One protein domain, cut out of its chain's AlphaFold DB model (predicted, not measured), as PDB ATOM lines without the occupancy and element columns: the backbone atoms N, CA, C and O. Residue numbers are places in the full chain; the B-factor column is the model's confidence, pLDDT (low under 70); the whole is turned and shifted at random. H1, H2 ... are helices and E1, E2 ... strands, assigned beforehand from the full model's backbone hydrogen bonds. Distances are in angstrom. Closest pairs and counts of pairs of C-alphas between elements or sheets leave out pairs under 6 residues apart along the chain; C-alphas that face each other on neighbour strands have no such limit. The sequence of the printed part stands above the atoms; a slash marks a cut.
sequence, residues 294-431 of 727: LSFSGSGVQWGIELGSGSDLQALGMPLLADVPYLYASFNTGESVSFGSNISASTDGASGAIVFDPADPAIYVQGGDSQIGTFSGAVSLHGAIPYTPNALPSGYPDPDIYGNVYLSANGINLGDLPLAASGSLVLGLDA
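Overview. This is residues 294 to 431 of the 727 residues of an uncharacterized protein of Frigoriglobus tundricola (UniProt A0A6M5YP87). One large antiparallel sheet of seven strands, twisted and curled into an open trough, makes the body, and the short helix H1 only grazes it with residues 312 to 314. A small hairpin, E3 and E4, is set off from the other side of the sheet, and a second small hairpin, E8 and E9, sits by the last residues of E11 and carries a loop whose residues 391 to 397 stick out. The printed part has 138 residues with one named helix and eleven named strands, in the order E1, H1, E2 to E11, and its class is mostly strand. The large sheet runs E1, E2, E5, E6, E7, E10, E11. The whole is compact, with a radius of gyration of the C-alphas of 15.6 A and spans of 50 by 43 by 30 A.

Along the chain. E1, residues 302 to 307, starts at C-alpha 302, (17.826, -64.928, 168.358), and is 16.0 A long. H1, residues 311 to 314, measures 5.0 A. E2, residues 325 to 332, spans 22.8 A. E3, residues 336 to 339, and E4, residues 343 to 346, are short. E5, residues 351 to 357, is 20.1 A long; E6, residues 362 to 369, is 24.1 A; E7, residues 373 to 380, is 23.8 A. E8 holds residues 385 to 387 and E9 residues 401 to 403. E10, residues 405 to 413, is 24.1 A long. E11, residues 419 to 428, has the most residues of the strands and is 30.5 A long, from C-alpha 419 at (36.989, -46.759, 147.427) to C-alpha 428 at (22.371, -72.159, 139.126).

Arrangement. In the large sheet E1 and E11 are the edge strands, and from edge to edge the strands' lines turn by 68 degrees. E1 and E2 are antiparallel at 148 degrees, with N 304 and O 328 at 2.9 A. H1 only grazes the sheet, with residues 312 to 314; its closest C-alpha pair with E1 is Leu 313 and Glu 306, 7.2 A. H1 is too short for an O i to N i+4 pair, and its one O i to N i+3 pair is not within hydrogen-bond range. E2 is antiparallel to E5, with N 329 and O 354 at 2.8 A. The hairpin E3 and E4 has N 337 and O 345 at 2.8 A, and residues 294 to 295 pair antiparallel with residues 338 to 339 of E3. E4 and E6 are only just apart, at 8.1 A. E5, E6 and E7 form a meander, each strand the antiparallel neighbour of the one before. Between E5 and E6, N 364 and O 355 are at 3.4 A; between E6 and E7, N 365 and O 377 are at 2.8 A. The hairpin E8 and E9 has N 387 and O 401 at 2.9 A. E9 runs on into E10 across one residue, at 90 degrees. E7 is antiparallel to E10, with N 376 and O 408 at 2.9 A. In the hairpin E10 and E11, N 425 and O 407 are at 2.7 A. The closest C-alphas of E9 and E11 are those of Gly 403 and Gly 428, 3.8 A.

Size, cuts and confidence. The two C-alphas farthest apart are those of Ser 299 and Gly 395, 50.3 A. The printed part has no cut. The link from E8 to E9, 13 residues, is long, and within it residues 391 to 397 stand free. The link from H1 to E2 is short, and the other links are tight. The mean pLDDT of the printed part is 79.8; it is under 70 at residues 294 to 300 and 333 to 350, which include E3 and E4.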
ATOM      1  N   LEU A 294      24.537 -79.006 161.835       47.62
ATOM      2  CA  LEU A 294      24.808 -77.691 162.370       47.62
ATOM      3  C   LEU A 294      25.274 -77.784 163.825       47.62
ATOM      4  O   LEU A 294      24.816 -78.633 164.581       47.62
ATOM      5  N   SER A 295      26.188 -76.923 164.252       52.81
ATOM      6  CA  SER A 295      26.480 -76.733 165.674       52.81
ATOM      7  C   SER A 295      26.763 -75.259 165.932       52.81
ATOM      8  O   SER A 295      27.382 -74.600 165.102       52.81
ATOM      9  N   PHE A 296      26.253 -74.747 167.050       53.00
ATOM     10  CA  PHE A 296      26.415 -73.361 167.480       53.00
ATOM     11  C   PHE A 296      26.988 -73.359 168.889       53.00
ATOM     12  O   PHE A 296      26.562 -74.149 169.738       53.00
ATOM     13  N   SER A 297      27.926 -72.460 169.161       52.47
ATOM     14  CA  SER A 297      28.513 -72.316 170.488       52.47
ATOM     15  C   SER A 297      28.587 -70.848 170.894       52.47
ATOM     16  O   SER A 297      29.578 -70.185 170.608       52.47
ATOM     17  N   GLY A 298      27.582 -70.390 171.638       56.16
ATOM     18  CA  GLY A 298      27.651 -69.156 172.414       56.16
ATOM     19  C   GLY A 298      26.288 -68.647 172.891       56.16
ATOM     20  O   GLY A 298      25.278 -69.353 172.823       56.16
ATOM     21  N   SER A 299      26.303 -67.482 173.536       58.62
ATOM     22  CA  SER A 299      25.145 -66.855 174.182       58.62
ATOM     23  C   SER A 299      24.695 -65.655 173.357       58.62
ATOM     24  O   SER A 299      25.496 -64.747 173.157       58.62
ATOM     25  N   GLY A 300      23.418 -65.596 172.965       68.81
ATOM     26  CA  GLY A 300      22.869 -64.453 172.221       68.81
ATOM     27  C   GLY A 300      22.310 -64.758 170.830       68.81
ATOM     28  O   GLY A 300      22.133 -63.829 170.051       68.81
ATOM     29  N   VAL A 301      22.006 -66.022 170.520       70.94
ATOM     30  CA  VAL A 301      21.287 -66.385 169.290       70.94
ATOM     31  C   VAL A 301      19.792 -66.028 169.423       70.94
ATOM     32  O   VAL A 301      19.125 -66.511 170.344       70.94
ATOM     33  N   GLN A 302      19.254 -65.221 168.510       75.94
ATOM     34  CA  GLN A 302      17.826 -64.928 168.358       75.94
ATOM     35  C   GLN A 302      17.264 -65.747 167.193       75.94
ATOM     36  O   GLN A 302      17.857 -65.760 166.124       75.94
ATOM     37  N   TRP A 303      16.130 -66.422 167.390       76.38
ATOM     38  CA  TRP A 303      15.430 -67.154 166.326       76.38
ATOM     39  C   TRP A 303      14.129 -66.452 165.959       76.38
ATOM     40  O   TRP A 303      13.453 -65.926 166.846       76.38
ATOM     41  N   GLY A 304      13.750 -66.520 164.687       80.00
ATOM     42  CA  GLY A 304      12.494 -65.978 164.181       80.00
ATOM     43  C   GLY A 304      12.007 -66.706 162.931       80.00
ATOM     44  O   GLY A 304      12.741 -67.481 162.322       80.00
ATOM     45  N   ILE A 305      10.746 -66.469 162.575       84.62
ATOM     46  CA  ILE A 305      10.193 -66.795 161.259       84.62
ATOM     47  C   ILE A 305       9.738 -65.473 160.663       84.62
ATOM     48  O   ILE A 305       8.995 -64.746 161.323       84.62
ATOM     49  N   GLU A 306      10.182 -65.170 159.453       88.81
ATOM     50  CA  GLU A 306       9.861 -63.919 158.775       88.81
ATOM     51  C   GLU A 306       9.780 -64.155 157.261       88.81
ATOM     52  O   GLU A 306      10.387 -65.092 156.743       88.81
ATOM     53  N   LEU A 307       8.993 -63.345 156.550       90.00
ATOM     54  CA  LEU A 307       8.993 -63.349 155.088       90.00
ATOM     55  C   LEU A 307      10.333 -62.846 154.565       90.00
ATOM     56  O   LEU A 307      10.952 -62.003 155.207       90.00
ATOM     57  N   GLY A 308      10.745 -63.276 153.372       88.06
ATOM     58  CA  GLY A 308      11.957 -62.750 152.742       88.06
ATOM     59  C   GLY A 308      11.964 -61.221 152.640       88.06
ATOM     60  O   GLY A 308      13.025 -60.619 152.750       88.06
ATOM     61  N   SER A 309      10.794 -60.587 152.504       90.56
ATOM     62  CA  SER A 309      10.599 -59.125 152.507       90.56
ATOM     63  C   SER A 309      10.660 -58.454 153.887       90.56
ATOM     64  O   SER A 309      10.650 -57.225 153.970       90.56
ATOM     65  N   GLY A 310      10.706 -59.228 154.967       89.06
ATOM     66  CA  GLY A 310      10.726 -58.712 156.326       89.06
ATOM     67  C   GLY A 310      12.056 -58.064 156.707       89.06
ATOM     68  O   GLY A 310      13.105 -58.346 156.131       89.06
ATOM     69  N   SER A 311      12.007 -57.133 157.657       89.44
ATOM     70  CA  SER A 311      13.116 -56.221 157.931       89.44
ATOM     71  C   SER A 311      14.351 -56.899 158.514       89.44
ATOM     72  O   SER A 311      15.455 -56.452 158.193       89.44
ATOM     73  N   ASP A 312      14.205 -57.946 159.340       86.56
ATOM     74  CA  ASP A 312      15.386 -58.610 159.913       86.56
ATOM     75  C   ASP A 312      16.133 -59.386 158.823       86.56
ATOM     76  O   ASP A 312      17.362 -59.351 158.774       86.56
ATOM     77  N   LEU A 313      15.398 -60.026 157.910       89.31
ATOM     78  CA  LEU A 313      15.960 -60.739 156.762       89.31
ATOM     79  C   LEU A 313      16.509 -59.808 155.671       89.31
ATOM     80  O   LEU A 313      17.604 -60.043 155.160       89.31
ATOM     81  N   GLN A 314      15.811 -58.715 155.352       90.19
ATOM     82  CA  GLN A 314      16.291 -57.702 154.404       90.19
ATOM     83  C   GLN A 314      17.564 -57.005 154.904       90.19
ATOM     84  O   GLN A 314      18.452 -56.694 154.108       90.19
ATOM     85  N   ALA A 315      17.713 -56.818 156.222       86.56
ATOM     86  CA  ALA A 315      18.936 -56.274 156.816       86.56
ATOM     87  C   ALA A 315      20.175 -57.158 156.573       86.56
ATOM     88  O   ALA A 315      21.300 -56.655 156.611       86.56
ATOM     89  N   LEU A 316      19.985 -58.450 156.274       84.31
ATOM     90  CA  LEU A 316      21.071 -59.359 155.902       84.31
ATOM     91  C   LEU A 316      21.556 -59.138 154.460       84.31
ATOM     92  O   LEU A 316      22.621 -59.635 154.099       84.31
ATOM     93  N   GLY A 317      20.819 -58.388 153.629       85.94
ATOM     94  CA  GLY A 317      21.183 -58.119 152.231       85.94
ATOM     95  C   GLY A 317      21.176 -59.367 151.345       85.94
ATOM     96  O   GLY A 317      21.908 -59.437 150.357       85.94
ATOM     97  N   MET A 318      20.395 -60.373 151.731       85.69
ATOM     98  CA  MET A 318      20.321 -61.657 151.046       85.69
ATOM     99  C   MET A 318      19.201 -61.651 150.000       85.69
ATOM    100  O   MET A 318      18.134 -61.093 150.263       85.69
ATOM    101  N   PRO A 319      19.397 -62.286 148.832       91.44
ATOM    102  CA  PRO A 319      18.362 -62.368 147.817       91.44
ATOM    103  C   PRO A 319      17.383 -63.482 148.195       91.44
ATOM    104  O   PRO A 319      17.555 -64.636 147.823       91.44
ATOM    105  N   LEU A 320      16.391 -63.145 149.010       91.25
ATOM    106  CA  LEU A 320      15.329 -64.055 149.427       91.25
ATOM    107  C   LEU A 320      14.052 -63.762 148.635       91.25
ATOM    108  O   LEU A 320      13.802 -62.622 148.246       91.25
ATOM    109  N   LEU A 321      13.213 -64.777 148.434       90.25
ATOM    110  CA  LEU A 321      11.894 -64.593 147.837       90.25
ATOM    111  C   LEU A 321      11.011 -63.805 148.808       90.25
ATOM    112  O   LEU A 321      10.736 -64.255 149.920       90.25
ATOM    113  N   ALA A 322      10.559 -62.627 148.377       90.50
ATOM    114  CA  ALA A 322       9.853 -61.658 149.216       90.50
ATOM    115  C   ALA A 322       8.664 -62.255 149.991       90.50
ATOM    116  O   ALA A 322       8.453 -61.902 151.150       90.50
ATOM    117  N   ASP A 323       7.943 -63.186 149.370       88.50
ATOM    118  CA  ASP A 323       6.678 -63.736 149.864       88.50
ATOM    119  C   ASP A 323       6.801 -65.159 150.432       88.50
ATOM    120  O   ASP A 323       5.790 -65.819 150.670       88.50
ATOM    121  N   VAL A 324       8.021 -65.661 150.639       87.44
ATOM    122  CA  VAL A 324       8.263 -66.984 151.238       87.44
ATOM    123  C   VAL A 324       8.666 -66.810 152.705       87.44
ATOM    124  O   VAL A 324       9.477 -65.935 153.007       87.44
ATOM    125  N   PRO A 325       8.106 -67.594 153.647       87.81
ATOM    126  CA  PRO A 325       8.513 -67.558 155.042       87.81
ATOM    127  C   PRO A 325       9.800 -68.361 155.256       87.81
ATOM    128  O   PRO A 325       9.877 -69.544 154.916       87.81
ATOM    129  N   TYR A 326      10.774 -67.742 155.912       86.94
ATOM    130  CA  TYR A 326      12.053 -68.344 156.266       86.94
ATOM    131  C   TYR A 326      12.184 -68.488 157.779       86.94
ATOM    132  O   TYR A 326      11.781 -67.607 158.538       86.94
ATOM    133  N   LEU A 327      12.798 -69.583 158.227       84.94
ATOM    134  CA  LEU A 327      13.262 -69.717 159.608       84.94
ATOM    135  C   LEU A 327      14.667 -69.123 159.685       84.94
ATOM    136  O   LEU A 327      15.541 -69.554 158.941       84.94
ATOM    137  N   TYR A 328      14.919 -68.188 160.594       84.38
ATOM    138  CA  TYR A 328      16.246 -67.598 160.743       84.38
ATOM    139  C   TYR A 328      16.751 -67.623 162.182       84.38
ATOM    140  O   TYR A 328      15.981 -67.674 163.142       84.38
ATOM    141  N   ALA A 329      18.074 -67.594 162.310       81.00
ATOM    142  CA  ALA A 329      18.808 -67.439 163.550       81.00
ATOM    143  C   ALA A 329      19.865 -66.349 163.371       81.00
ATOM    144  O   ALA A 329      20.750 -66.508 162.536       81.00
ATOM    145  N   SER A 330      19.814 -65.272 164.148       80.88
ATOM    146  CA  SER A 330      20.849 -64.235 164.182       80.88
ATOM    147  C   SER A 330      21.659 -64.326 165.473       80.88
ATOM    148  O   SER A 330      21.144 -64.723 166.516       80.88
ATOM    149  N   PHE A 331      22.946 -64.007 165.417       78.00
ATOM    150  CA  PHE A 331      23.863 -64.090 166.552       78.00
ATOM    151  C   PHE A 331      24.925 -62.994 166.474       78.00
ATOM    152  O   PHE A 331      25.288 -62.538 165.393       78.00
ATOM    153  N   ASN A 332      25.433 -62.571 167.633       71.88
ATOM    154  CA  ASN A 332      26.407 -61.486 167.746       71.88
ATOM    155  C   ASN A 332      27.730 -61.994 168.358       71.88
ATOM    156  O   ASN A 332      27.752 -62.398 169.516       71.88
ATOM    157  N   THR A 333      28.835 -61.865 167.609       64.38
ATOM    158  CA  THR A 333      30.264 -62.010 167.984       64.38
ATOM    159  C   THR A 333      30.814 -63.407 168.328       64.38
ATOM    160  O   THR A 333      30.361 -64.053 169.261       64.38
ATOM    161  N   GLY A 334      31.917 -63.800 167.667       58.53
ATOM    162  CA  GLY A 334      32.908 -64.770 168.177       58.53
ATOM    163  C   GLY A 334      32.517 -66.250 168.131       58.53
ATOM    164  O   GLY A 334      33.198 -67.081 168.733       58.53
ATOM    165  N   GLU A 335      31.429 -66.582 167.441       57.91
ATOM    166  CA  GLU A 335      30.912 -67.944 167.348       57.91
ATOM    167  C   GLU A 335      31.318 -68.604 166.021       57.91
ATOM    168  O   GLU A 335      31.470 -67.956 164.979       57.91
ATOM    169  N   SER A 336      31.514 -69.921 166.066       57.31
ATOM    170  CA  SER A 336      31.707 -70.755 164.883       57.31
ATOM    171  C   SER A 336      30.457 -71.577 164.615       57.31
ATOM    172  O   SER A 336      29.939 -72.212 165.534       57.31
ATOM    173  N   VAL A 337      30.034 -71.623 163.358       54.34
ATOM    174  CA  VAL A 337      29.000 -72.528 162.865       54.34
ATOM    175  C   VAL A 337      29.647 -73.561 161.959       54.34
ATOM    176  O   VAL A 337      30.328 -73.220 160.999       54.34
ATOM    177  N   SER A 338      29.422 -74.840 162.232       54.75
ATOM    178  CA  SER A 338      29.801 -75.938 161.334       54.75
ATOM    179  C   SER A 338      28.570 -76.535 160.676       54.75
ATOM    180  O   SER A 338      27.620 -76.738 161.405       54.75
ATOM    181  N   PHE A 339      28.594 -76.868 159.383       45.34
ATOM    182  CA  PHE A 339      27.622 -77.717 158.686       45.34
ATOM    183  C   PHE A 339      28.303 -79.008 158.205       45.34
ATOM    184  O   PHE A 339      29.259 -78.997 157.422       45.34
ATOM    185  N   GLY A 340      27.821 -80.157 158.662       50.72
ATOM    186  CA  GLY A 340      28.478 -81.434 158.375       50.72
ATOM    187  C   GLY A 340      29.794 -81.584 159.139       50.72
ATOM    188  O   GLY A 340      30.126 -80.808 160.031       50.72
ATOM    189  N   SER A 341      30.589 -82.583 158.759       47.44
ATOM    190  CA  SER A 341      31.957 -82.732 159.270       47.44
ATOM    191  C   SER A 341      32.981 -81.840 158.555       47.44
ATOM    192  O   SER A 341      34.138 -81.818 158.964       47.44
ATOM    193  N   ASN A 342      32.589 -81.161 157.467       41.00
ATOM    194  CA  ASN A 342      33.535 -80.623 156.480       41.00
ATOM    195  C   ASN A 342      33.376 -79.123 156.187       41.00
ATOM    196  O   ASN A 342      34.264 -78.558 155.554       41.00
ATOM    197  N   ILE A 343      32.279 -78.480 156.599       40.03
ATOM    198  CA  ILE A 343      32.053 -77.049 156.361       40.03
ATOM    199  C   ILE A 343      31.989 -76.367 157.724       40.03
ATOM    200  O   ILE A 343      31.181 -76.742 158.562       40.03
ATOM    201  N   SER A 344      32.848 -75.384 157.980       48.81
ATOM    202  CA  SER A 344      32.766 -74.552 159.183       48.81
ATOM    203  C   SER A 344      33.088 -73.106 158.862       48.81
ATOM    204  O   SER A 344      34.117 -72.835 158.248       48.81
ATOM    205  N   ALA A 345      32.231 -72.195 159.305       48.19
ATOM    206  CA  ALA A 345      32.433 -70.759 159.278       48.19
ATOM    207  C   ALA A 345      32.662 -70.273 160.713       48.19
ATOM    208  O   ALA A 345      31.855 -70.535 161.599       48.19
ATOM    209  N   SER A 346      33.756 -69.564 160.963       56.59
ATOM    210  CA  SER A 346      33.998 -68.855 162.223       56.59
ATOM    211  C   SER A 346      34.227 -67.390 161.913       56.59
ATOM    212  O   SER A 346      34.974 -67.083 160.983       56.59
ATOM    213  N   THR A 347      33.613 -66.494 162.683       55.16
ATOM    214  CA  THR A 347      33.829 -65.052 162.518       55.16
ATOM    215  C   THR A 347      34.449 -64.471 163.784       55.16
ATOM    216  O   THR A 347      33.936 -64.655 164.889       55.16
ATOM    217  N   ASP A 348      35.563 -63.756 163.631       57.12
ATOM    218  CA  ASP A 348      36.155 -62.983 164.719       57.12
ATOM    219  C   ASP A 348      35.375 -61.666 164.851       57.12
ATOM    220  O   ASP A 348      35.615 -60.706 164.128       57.12
ATOM    221  N   GLY A 349      34.400 -61.625 165.763       56.03
ATOM    222  CA  GLY A 349      33.733 -60.374 166.154       56.03
ATOM    223  C   GLY A 349      32.606 -59.858 165.246       56.03
ATOM    224  O   GLY A 349      32.204 -58.710 165.416       56.03
ATOM    225  N   ALA A 350      32.053 -60.678 164.347       60.69
ATOM    226  CA  ALA A 350      30.939 -60.289 163.475       60.69
ATOM    227  C   ALA A 350      29.561 -60.656 164.055       60.69
ATOM    228  O   ALA A 350      29.431 -61.619 164.815       60.69
ATOM    229  N   SER A 351      28.518 -59.918 163.668       70.25
ATOM    230  CA  SER A 351      27.143 -60.424 163.679       70.25
ATOM    231  C   SER A 351      26.950 -61.345 162.477       70.25
ATOM    232  O   SER A 351      27.392 -61.013 161.375       70.25
ATOM    233  N   GLY A 352      26.306 -62.487 162.681       72.56
ATOM    234  CA  GLY A 352      25.979 -63.425 161.618       72.56
ATOM    235  C   GLY A 352      24.522 -63.838 161.698       72.56
ATOM    236  O   GLY A 352      23.884 -63.738 162.747       72.56
ATOM    237  N   ALA A 353      23.993 -64.303 160.579       79.69
ATOM    238  CA  ALA A 353      22.686 -64.919 160.538       79.69
ATOM    239  C   ALA A 353      22.726 -66.175 159.685       79.69
ATOM    240  O   ALA A 353      23.518 -66.281 158.745       79.69
ATOM    241  N   ILE A 354      21.868 -67.116 160.053       78.81
ATOM    242  CA  ILE A 354      21.572 -68.300 159.272       78.81
ATOM    243  C   ILE A 354      20.100 -68.301 158.972       78.81
ATOM    244  O   ILE A 354      19.276 -68.219 159.876       78.81
ATOM    245  N   VAL A 355      19.796 -68.399 157.691       83.94
ATOM    246  CA  VAL A 355      18.434 -68.462 157.184       83.94
ATOM    247  C   VAL A 355      18.245 -69.843 156.586       83.94
ATOM    248  O   VAL A 355      19.140 -70.367 155.923       83.94
ATOM    249  N   PHE A 356      17.095 -70.431 156.864       82.69
ATOM    250  CA  PHE A 356      16.643 -71.686 156.309       82.69
ATOM    251  C   PHE A 356      15.422 -71.399 155.468       82.69
ATOM    252  O   PHE A 356      14.433 -70.870 155.979       82.69
ATOM    253  N   ASP A 357      15.504 -71.783 154.203       81.69
ATOM    254  CA  ASP A 357      14.344 -71.945 153.346       81.69
ATOM    255  C   ASP A 357      13.831 -73.383 153.514       81.69
ATOM    256  O   ASP A 357      14.546 -74.346 153.221       81.69
ATOM    257  N   PRO A 358      12.641 -73.577 154.094       71.19
ATOM    258  CA  PRO A 358      12.109 -74.916 154.314       71.19
ATOM    259  C   PRO A 358      11.529 -75.565 153.048       71.19
ATOM    260  O   PRO A 358      11.433 -76.797 152.984       71.19
ATOM    261  N   ALA A 359      11.119 -74.753 152.067       73.00
ATOM    262  CA  ALA A 359      10.575 -75.225 150.797       73.00
ATOM    263  C   ALA A 359      11.706 -75.707 149.882       73.00
ATOM    264  O   ALA A 359      11.602 -76.778 149.282       73.00
ATOM    265  N   ASP A 360      12.823 -74.982 149.885       77.12
ATOM    266  CA  ASP A 360      14.072 -75.388 149.260       77.12
ATOM    267  C   ASP A 360      15.217 -75.359 150.279       77.12
ATOM    268  O   ASP A 360      15.723 -74.284 150.558       77.12
ATOM    269  N   PRO A 361      15.673 -76.504 150.819       71.81
ATOM    270  CA  PRO A 361      16.672 -76.539 151.880       71.81
ATOM    271  C   PRO A 361      17.922 -75.739 151.514       71.81
ATOM    272  O   PRO A 361      18.810 -76.206 150.797       71.81
ATOM    273  N   ALA A 362      17.982 -74.530 152.055       79.06
ATOM    274  CA  ALA A 362      19.042 -73.583 151.805       79.06
ATOM    275  C   ALA A 362      19.649 -73.124 153.123       79.06
ATOM    276  O   ALA A 362      18.965 -73.021 154.143       79.06
ATOM    277  N   ILE A 363      20.951 -72.877 153.100       77.25
ATOM    278  CA  ILE A 363      21.688 -72.310 154.220       77.25
ATOM    279  C   ILE A 363      22.389 -71.083 153.704       77.25
ATOM    280  O   ILE A 363      23.198 -71.165 152.784       77.25
ATOM    281  N   TYR A 364      22.112 -69.974 154.360       83.38
ATOM    282  CA  TYR A 364      22.774 -68.709 154.123       83.38
ATOM    283  C   TYR A 364      23.638 -68.382 155.334       83.38
ATOM    284  O   TYR A 364      23.255 -68.669 156.465       83.38
ATOM    285  N   VAL A 365      24.809 -67.807 155.105       81.38
ATOM    286  CA  VAL A 365      25.738 -67.381 156.148       81.38
ATOM    287  C   VAL A 365      26.243 -66.002 155.780       81.38
ATOM    288  O   VAL A 365      26.756 -65.803 154.682       81.38
ATOM    289  N   GLN A 366      26.153 -65.066 156.716       84.38
ATOM    290  CA  GLN A 366      26.775 -63.751 156.611       84.38
ATOM    291  C   GLN A 366      27.821 -63.575 157.712       84.38
ATOM    292  O   GLN A 366      27.616 -63.989 158.852       84.38
ATOM    293  N   GLY A 367      28.939 -62.949 157.361       80.50
ATOM    294  CA  GLY A 367      29.969 -62.506 158.287       80.50
ATOM    295  C   GLY A 367      30.624 -61.226 157.786       80.50
ATOM    296  O   GLY A 367      30.343 -60.750 156.691       80.50
ATOM    297  N   GLY A 368      31.502 -60.631 158.581       76.94
ATOM    298  CA  GLY A 368      32.218 -59.436 158.154       76.94
ATOM    299  C   GLY A 368      33.065 -58.823 159.250       76.94
ATOM    300  O   GLY A 368      32.858 -59.080 160.431       76.94
ATOM    301  N   ASP A 369      34.009 -57.991 158.846       75.50
ATOM    302  CA  ASP A 369      34.796 -57.141 159.737       75.50
ATOM    303  C   ASP A 369      34.857 -55.738 159.127       75.50
ATOM    304  O   ASP A 369      34.805 -55.557 157.912       75.50
ATOM    305  N   SER A 370      35.010 -54.741 159.991       73.69
ATOM    306  CA  SER A 370      35.310 -53.354 159.657       73.69
ATOM    307  C   SER A 370      36.401 -53.156 158.593       73.69
ATOM    308  O   SER A 370      36.341 -52.158 157.876       73.69
ATOM    309  N   GLN A 371      37.386 -54.059 158.464       71.12
ATOM    310  CA  GLN A 371      38.459 -53.918 157.467       71.12
ATOM    311  C   GLN A 371      38.112 -54.515 156.097       71.12
ATOM    312  O   GLN A 371      38.477 -53.931 155.075       71.12
ATOM    313  N   ILE A 372      37.437 -55.669 156.074       71.69
ATOM    314  CA  ILE A 372      37.206 -56.478 154.861       71.69
ATOM    315  C   ILE A 372      35.818 -56.202 154.247       71.69
ATOM    316  O   ILE A 372      35.605 -56.489 153.071       71.69
ATOM    317  N   GLY A 373      34.900 -55.607 155.013       82.19
ATOM    318  CA  GLY A 373      33.492 -55.473 154.646       82.19
ATOM    319  C   GLY A 373      32.672 -56.679 155.109       82.19
ATOM    320  O   GLY A 373      33.142 -57.507 155.899       82.19
ATOM    321  N   THR A 374      31.433 -56.784 154.633       85.94
ATOM    322  CA  THR A 374      30.591 -57.962 154.866       85.94
ATOM    323  C   THR A 374      30.719 -58.936 153.705       85.94
ATOM    324  O   THR A 374      30.755 -58.544 152.544       85.94
ATOM    325  N   PHE A 375      30.802 -60.223 154.011       85.44
ATOM    326  CA  PHE A 375      30.697 -61.305 153.050       85.44
ATOM    327  C   PHE A 375      29.473 -62.138 153.401       85.44
ATOM    328  O   PHE A 375      29.165 -62.359 154.573       85.44
ATOM    329  N   SER A 376      28.778 -62.633 152.394       88.81
ATOM    330  CA  SER A 376      27.766 -63.649 152.617       88.81
ATOM    331  C   SER A 376      27.844 -64.722 151.553       88.81
ATOM    332  O   SER A 376      28.378 -64.520 150.464       88.81
ATOM    333  N   GLY A 377      27.384 -65.907 151.906       88.06
ATOM    334  CA  GLY A 377      27.330 -67.032 151.000       88.06
ATOM    335  C   GLY A 377      26.134 -67.891 151.329       88.06
ATOM    336  O   GLY A 377      25.725 -67.973 152.486       88.06
ATOM    337  N   ALA A 378      25.575 -68.529 150.317       87.69
ATOM    338  CA  ALA A 378      24.499 -69.467 150.508       87.69
ATOM    339  C   ALA A 378      24.595 -70.644 149.564       87.69
ATOM    340  O   ALA A 378      25.168 -70.551 148.477       87.69
ATOM    341  N   VAL A 379      24.022 -71.748 150.015       85.56
ATOM    342  CA  VAL A 379      23.827 -72.945 149.215       85.56
ATOM    343  C   VAL A 379      22.377 -73.373 149.323       85.56
ATOM    344  O   VAL A 379      21.805 -73.312 150.407       85.56
ATOM    345  N   SER A 380      21.807 -73.807 148.211       86.25
ATOM    346  CA  SER A 380      20.433 -74.265 148.057       86.25
ATOM    347  C   SER A 380      20.444 -75.591 147.292       86.25
ATOM    348  O   SER A 380      21.253 -75.795 146.377       86.25
ATOM    349  N   LEU A 381      19.567 -76.515 147.685       81.50
ATOM    350  CA  LEU A 381      19.518 -77.841 147.072       81.50
ATOM    351  C   LEU A 381      18.738 -77.879 145.761       81.50
ATOM    352  O   LEU A 381      19.151 -78.607 144.866       81.50
ATOM    353  N   HIS A 382      17.656 -77.117 145.638       82.56
ATOM    354  CA  HIS A 382      16.818 -77.074 144.433       82.56
ATOM    355  C   HIS A 382      17.042 -75.818 143.597       82.56
ATOM    356  O   HIS A 382      16.367 -75.618 142.596       82.56
ATOM    357  N   GLY A 383      17.999 -74.987 143.992       88.12
ATOM    358  CA  GLY A 383      18.418 -73.834 143.226       88.12
ATOM    359  C   GLY A 383      17.541 -72.609 143.399       88.12
ATOM    360  O   GLY A 383      17.653 -71.742 142.561       88.12
ATOM    361  N   ALA A 384      16.705 -72.483 144.435       89.19
ATOM    362  CA  ALA A 384      15.716 -71.408 144.561       89.19
ATOM    363  C   ALA A 384      16.260 -70.062 145.090       89.19
ATOM    364  O   ALA A 384      15.481 -69.251 145.590       89.19
ATOM    365  N   ILE A 385      17.571 -69.792 145.018       92.44
ATOM    366  CA  ILE A 385      18.121 -68.486 145.424       92.44
ATOM    367  C   ILE A 385      17.917 -67.479 144.281       92.44
ATOM    368  O   ILE A 385      18.640 -67.576 143.290       92.44
ATOM    369  N   PRO A 386      16.997 -66.501 144.368       94.50
ATOM    370  CA  PRO A 386      16.750 -65.585 143.260       94.50
ATOM    371  C   PRO A 386      17.970 -64.717 142.927       94.50
ATOM    372  O   PRO A 386      18.757 -64.323 143.790       94.50
ATOM    373  N   TYR A 387      18.099 -64.360 141.654       95.38
ATOM    374  CA  TYR A 387      18.973 -63.290 141.192       95.38
ATOM    375  C   TYR A 387      18.135 -62.111 140.707       95.38
ATOM    376  O   TYR A 387      17.292 -62.252 139.828       95.38
ATOM    377  N   THR A 388      18.416 -60.924 141.237       95.00
ATOM    378  CA  THR A 388      17.835 -59.673 140.746       95.00
ATOM    379  C   THR A 388      18.966 -58.790 140.235       95.00
ATOM    380  O   THR A 388      19.829 -58.413 141.031       95.00
ATOM    381  N   PRO A 389      19.029 -58.479 138.932       95.38
ATOM    382  CA  PRO A 389      20.081 -57.630 138.389       95.38
ATOM    383  C   PRO A 389      19.974 -56.200 138.929       95.38
ATOM    384  O   PRO A 389      18.887 -55.635 139.011       95.38
ATOM    385  N   ASN A 390      21.114 -55.586 139.249       93.75
ATOM    386  CA  ASN A 390      21.165 -54.182 139.681       93.75
ATOM    387  C   ASN A 390      20.798 -53.198 138.559       93.75
ATOM    388  O   ASN A 390      20.399 -52.070 138.833       93.75
ATOM    389  N   ALA A 391      21.028 -53.604 137.313       93.06
ATOM    390  CA  ALA A 391      20.854 -52.798 136.118       93.06
ATOM    391  C   ALA A 391      20.511 -53.731 134.952       93.06
ATOM    392  O   ALA A 391      21.067 -54.828 134.867       93.06
ATOM    393  N   LEU A 392      19.587 -53.341 134.085       92.25
ATOM    394  CA  LEU A 392      19.195 -54.116 132.912       92.25
ATOM    395  C   LEU A 392      19.028 -53.190 131.722       92.25
ATOM    396  O   LEU A 392      18.512 -52.083 131.897       92.25
ATOM    397  N   PRO A 393      19.333 -53.673 130.507       88.06
ATOM    398  CA  PRO A 393      19.025 -52.908 129.323       88.06
ATOM    399  C   PRO A 393      17.547 -52.583 129.199       88.06
ATOM    400  O   PRO A 393      16.687 -53.449 129.375       88.06
ATOM    401  N   SER A 394      17.249 -51.337 128.833       86.00
ATOM    402  CA  SER A 394      15.869 -50.894 128.639       86.00
ATOM    403  C   SER A 394      15.115 -51.819 127.672       86.00
ATOM    404  O   SER A 394      15.588 -52.136 126.577       86.00
ATOM    405  N   GLY A 395      13.928 -52.269 128.087       85.19
ATOM    406  CA  GLY A 395      13.089 -53.188 127.315       85.19
ATOM    407  C   GLY A 395      13.429 -54.673 127.472       85.19
ATOM    408  O   GLY A 395      12.741 -55.496 126.866       85.19
ATOM    409  N   TYR A 396      14.437 -55.040 128.272       84.19
ATOM    410  CA  TYR A 396      14.644 -56.430 128.679       84.19
ATOM    411  C   TYR A 396      13.762 -56.760 129.888       84.19
ATOM    412  O   TYR A 396      13.701 -55.963 130.824       84.19
ATOM    413  N   PRO A 397      13.067 -57.911 129.887       89.38
ATOM    414  CA  PRO A 397      12.376 -58.384 131.079       89.38
ATOM    415  C   PRO A 397      13.392 -58.796 132.148       89.38
ATOM    416  O   PRO A 397      14.512 -59.202 131.819       89.38
ATOM    417  N   ASP A 398      12.974 -58.751 133.414       90.88
ATOM    418  CA  ASP A 398      13.775 -59.291 134.509       90.88
ATOM    419  C   ASP A 398      14.100 -60.770 134.241       90.88
ATOM    420  O   ASP A 398      13.205 -61.554 133.897       90.88
ATOM    421  N   PRO A 399      15.379 -61.173 134.337       92.19
ATOM    422  CA  PRO A 399      15.760 -62.549 134.115       92.19
ATOM    423  C   PRO A 399      15.297 -63.393 135.300       92.19
ATOM    424  O   PRO A 399      15.665 -63.150 136.443       92.19
ATOM    425  N   ASP A 400      14.527 -64.428 134.999       92.31
ATOM    426  CA  ASP A 400      14.113 -65.433 135.974       92.31
ATOM    427  C   ASP A 400      15.277 -66.407 136.239       92.31
ATOM    428  O   ASP A 400      15.356 -67.454 135.602       92.31
ATOM    429  N   ILE A 401      16.265 -65.996 137.036       93.38
ATOM    430  CA  ILE A 401      17.463 -66.791 137.362       93.38
ATOM    431  C   ILE A 401      17.403 -67.180 138.834       93.38
ATOM    432  O   ILE A 401      17.258 -66.307 139.698       93.38
ATOM    433  N   TYR A 402      17.602 -68.466 139.114       94.31
ATOM    434  CA  TYR A 402      17.692 -69.003 140.460       94.31
ATOM    435  C   TYR A 402      18.965 -69.845 140.647       94.31
ATOM    436  O   TYR A 402      19.409 -70.616 139.801       94.31
ATOM    437  N   GLY A 403      19.637 -69.649 141.776       91.88
ATOM    438  CA  GLY A 403      20.917 -70.274 142.067       91.88
ATOM    439  C   GLY A 403      20.860 -71.353 143.128       91.88
ATOM    440  O   GLY A 403      20.185 -71.235 144.147       91.88
ATOM    441  N   ASN A 404      21.718 -72.353 142.959       92.31
ATOM    442  CA  ASN A 404      22.104 -73.261 144.036       92.31
ATOM    443  C   ASN A 404      23.197 -72.663 144.913       92.31
ATOM    444  O   ASN A 404      23.391 -73.111 146.037       92.31
ATOM    445  N   VAL A 405      23.965 -71.706 144.395       90.81
ATOM    446  CA  VAL A 405      25.056 -71.066 145.126       90.81
ATOM    447  C   VAL A 405      24.909 -69.562 145.010       90.81
ATOM    448  O   VAL A 405      24.765 -69.030 143.914       90.81
ATOM    449  N   TYR A 406      25.010 -68.877 146.140       94.00
ATOM    450  CA  TYR A 406      25.119 -67.430 146.202       94.00
ATOM    451  C   TYR A 406      26.387 -67.040 146.939       94.00
ATOM    452  O   TYR A 406      26.755 -67.660 147.936       94.00
ATOM    453  N   LEU A 407      27.057 -66.008 146.453       90.81
ATOM    454  CA  LEU A 407      28.185 -65.371 147.112       90.81
ATOM    455  C   LEU A 407      27.997 -63.868 146.994       90.81
ATOM    456  O   LEU A 407      27.659 -63.370 145.926       90.81
ATOM    457  N   SER A 408      28.269 -63.120 148.049       93.31
ATOM    458  CA  SER A 408      28.391 -61.676 147.953       93.31
ATOM    459  C   SER A 408      29.463 -61.141 148.868       93.31
ATOM    460  O   SER A 408      29.823 -61.734 149.887       93.31
ATOM    461  N   ALA A 409      29.980 -59.992 148.475       89.50
ATOM    462  CA  ALA A 409      30.805 -59.174 149.320       89.50
ATOM    463  C   ALA A 409      30.360 -57.726 149.172       89.50
ATOM    464  O   ALA A 409      30.056 -57.270 148.072       89.50
ATOM    465  N   ASN A 410      30.309 -57.004 150.278       89.38
ATOM    466  CA  ASN A 410      29.865 -55.629 150.318       89.38
ATOM    467  C   ASN A 410      30.858 -54.792 151.120       89.38
ATOM    468  O   ASN A 410      31.206 -55.129 152.252       89.38
ATOM    469  N   GLY A 411      31.311 -53.691 150.526       85.62
ATOM    470  CA  GLY A 411      32.198 -52.748 151.188       85.62
ATOM    471  C   GLY A 411      33.657 -53.202 151.253       85.62
ATOM    472  O   GLY A 411      34.348 -52.838 152.202       85.62
ATOM    473  N   ILE A 412      34.142 -53.989 150.281       83.19
ATOM    474  CA  ILE A 412      35.561 -54.373 150.227       83.19
ATOM    475  C   ILE A 412      36.394 -53.126 149.924       83.19
ATOM    476  O   ILE A 412      36.357 -52.610 148.805       83.19
ATOM    477  N   ASN A 413      37.186 -52.674 150.897       83.81
ATOM    478  CA  ASN A 413      38.105 -51.550 150.724       83.81
ATOM    479  C   ASN A 413      39.207 -51.885 149.705       83.81
ATOM    480  O   ASN A 413      39.918 -52.885 149.834       83.81
ATOM    481  N   LEU A 414      39.397 -51.020 148.707       81.44
ATOM    482  CA  LEU A 414      40.408 -51.181 147.655       81.44
ATOM    483  C   LEU A 414      41.757 -50.560 148.065       81.44
ATOM    484  O   LEU A 414      42.313 -49.702 147.373       81.44
ATOM    485  N   GLY A 415      42.288 -51.002 149.207       82.69
ATOM    486  CA  GLY A 415      43.533 -50.498 149.796       82.69
ATOM    487  C   GLY A 415      43.343 -49.198 150.584       82.69
ATOM    488  O   GLY A 415      42.329 -49.021 151.249       82.69
ATOM    489  N   ASP A 416      44.321 -48.290 150.510       84.62
ATOM    490  CA  ASP A 416      44.289 -46.988 151.210       84.62
ATOM    491  C   ASP A 416      43.424 -45.933 150.494       84.62
ATOM    492  O   ASP A 416      43.331 -44.781 150.927       84.62
ATOM    493  N   LEU A 417      42.828 -46.294 149.355       77.38
ATOM    494  CA  LEU A 417      41.923 -45.417 148.628       77.38
ATOM    495  C   LEU A 417      40.560 -45.392 149.331       77.38
ATOM    496  O   LEU A 417      40.115 -46.430 149.821       77.38
ATOM    497  N   PRO A 418      39.849 -44.252 149.325       81.62
ATOM    498  CA  PRO A 418      38.489 -44.154 149.848       81.62
ATOM    499  C   PRO A 418      37.478 -44.816 148.896       81.62
ATOM    500  O   PRO A 418      36.459 -44.224 148.557       81.62
ATOM    501  N   LEU A 419      37.785 -46.010 148.389       80.19
ATOM    502  CA  LEU A 419      36.989 -46.759 147.427       80.19
ATOM    503  C   LEU A 419      36.617 -48.108 148.028       80.19
ATOM    504  O   LEU A 419      37.479 -48.820 148.547       80.19
ATOM    505  N   ALA A 420      35.347 -48.469 147.895       84.88
ATOM    506  CA  ALA A 420      34.826 -49.757 148.296       84.88
ATOM    507  C   ALA A 420      34.079 -50.411 147.131       84.88
ATOM    508  O   ALA A 420      33.265 -49.772 146.455       84.88
ATOM    509  N   ALA A 421      34.369 -51.687 146.896       83.81
ATOM    510  CA  ALA A 421      33.687 -52.501 145.903       83.81
ATOM    511  C   ALA A 421      32.711 -53.463 146.582       83.81
ATOM    512  O   ALA A 421      33.012 -54.052 147.624       83.81
ATOM    513  N   SER A 422      31.561 -53.643 145.948       91.88
ATOM    514  CA  SER A 422      30.540 -54.596 146.360       91.88
ATOM    515  C   SER A 422      30.093 -55.402 145.151       91.88
ATOM    516  O   SER A 422      30.063 -54.892 144.032       91.88
ATOM    517  N   GLY A 423      29.733 -56.659 145.351       92.94
ATOM    518  CA  GLY A 423      29.211 -57.495 144.288       92.94
ATOM    519  C   GLY A 423      28.582 -58.767 144.817       92.94
ATOM    520  O   GLY A 423      28.836 -59.182 145.949       92.94
ATOM    521  N   SER A 424      27.759 -59.386 143.985       94.94
ATOM    522  CA  SER A 424      27.168 -60.684 144.268       94.94
ATOM    523  C   SER A 424      27.156 -61.571 143.034       94.94
ATOM    524  O   SER A 424      27.167 -61.095 141.904       94.94
ATOM    525  N   LEU A 425      27.175 -62.872 143.275       93.81
ATOM    526  CA  LEU A 425      27.139 -63.942 142.299       93.81
ATOM    527  C   LEU A 425      26.035 -64.906 142.718       93.81
ATOM    528  O   LEU A 425      26.026 -65.361 143.859       93.81
ATOM    529  N   VAL A 426      25.156 -65.243 141.788       95.75
ATOM    530  CA  VAL A 426      24.196 -66.341 141.883       95.75
ATOM    531  C   VAL A 426      24.561 -67.340 140.790       95.75
ATOM    532  O   VAL A 426      24.769 -66.954 139.642       95.75
ATOM    533  N   LEU A 427      24.695 -68.611 141.148       93.44
ATOM    534  CA  LEU A 427      25.056 -69.699 140.247       93.44
ATOM    535  C   LEU A 427      24.018 -70.815 140.373       93.44
ATOM    536  O   LEU A 427      23.968 -71.507 141.395       93.44
ATOM    537  N   GLY A 428      23.208 -70.983 139.333       92.94
ATOM    538  CA  GLY A 428      22.371 -72.159 139.126       92.94
ATOM    539  C   GLY A 428      23.211 -73.272 138.516       92.94
ATOM    540  O   GLY A 428      23.976 -73.045 137.581       92.94
ATOM    541  N   LEU A 429      23.128 -74.459 139.105       91.25
ATOM    542  CA  LEU A 429      23.795 -75.690 138.668       91.25
ATOM    543  C   LEU A 429      22.789 -76.729 138.153       91.25
ATOM    544  O   LEU A 429      23.191 -77.837 137.797       91.25
ATOM    545  N   ASP A 430      21.509 -76.368 138.159       88.62
ATOM    546  CA  ASP A 430      20.371 -77.112 137.634       88.62
ATOM    547  C   ASP A 430      19.379 -76.130 136.977       88.62
ATOM    548  O   ASP A 430      18.213 -76.041 137.341       88.62
ATOM    549  N   ALA A 431      19.864 -75.317 136.032       88.75
ATOM    550  CA  ALA A 431      19.069 -74.264 135.382       88.75
ATOM    551  C   ALA A 431      17.826 -74.793 134.632       88.75
ATOM    552  O   ALA A 431      16.895 -74.045 134.337       88.75
TER     553      ALA A 431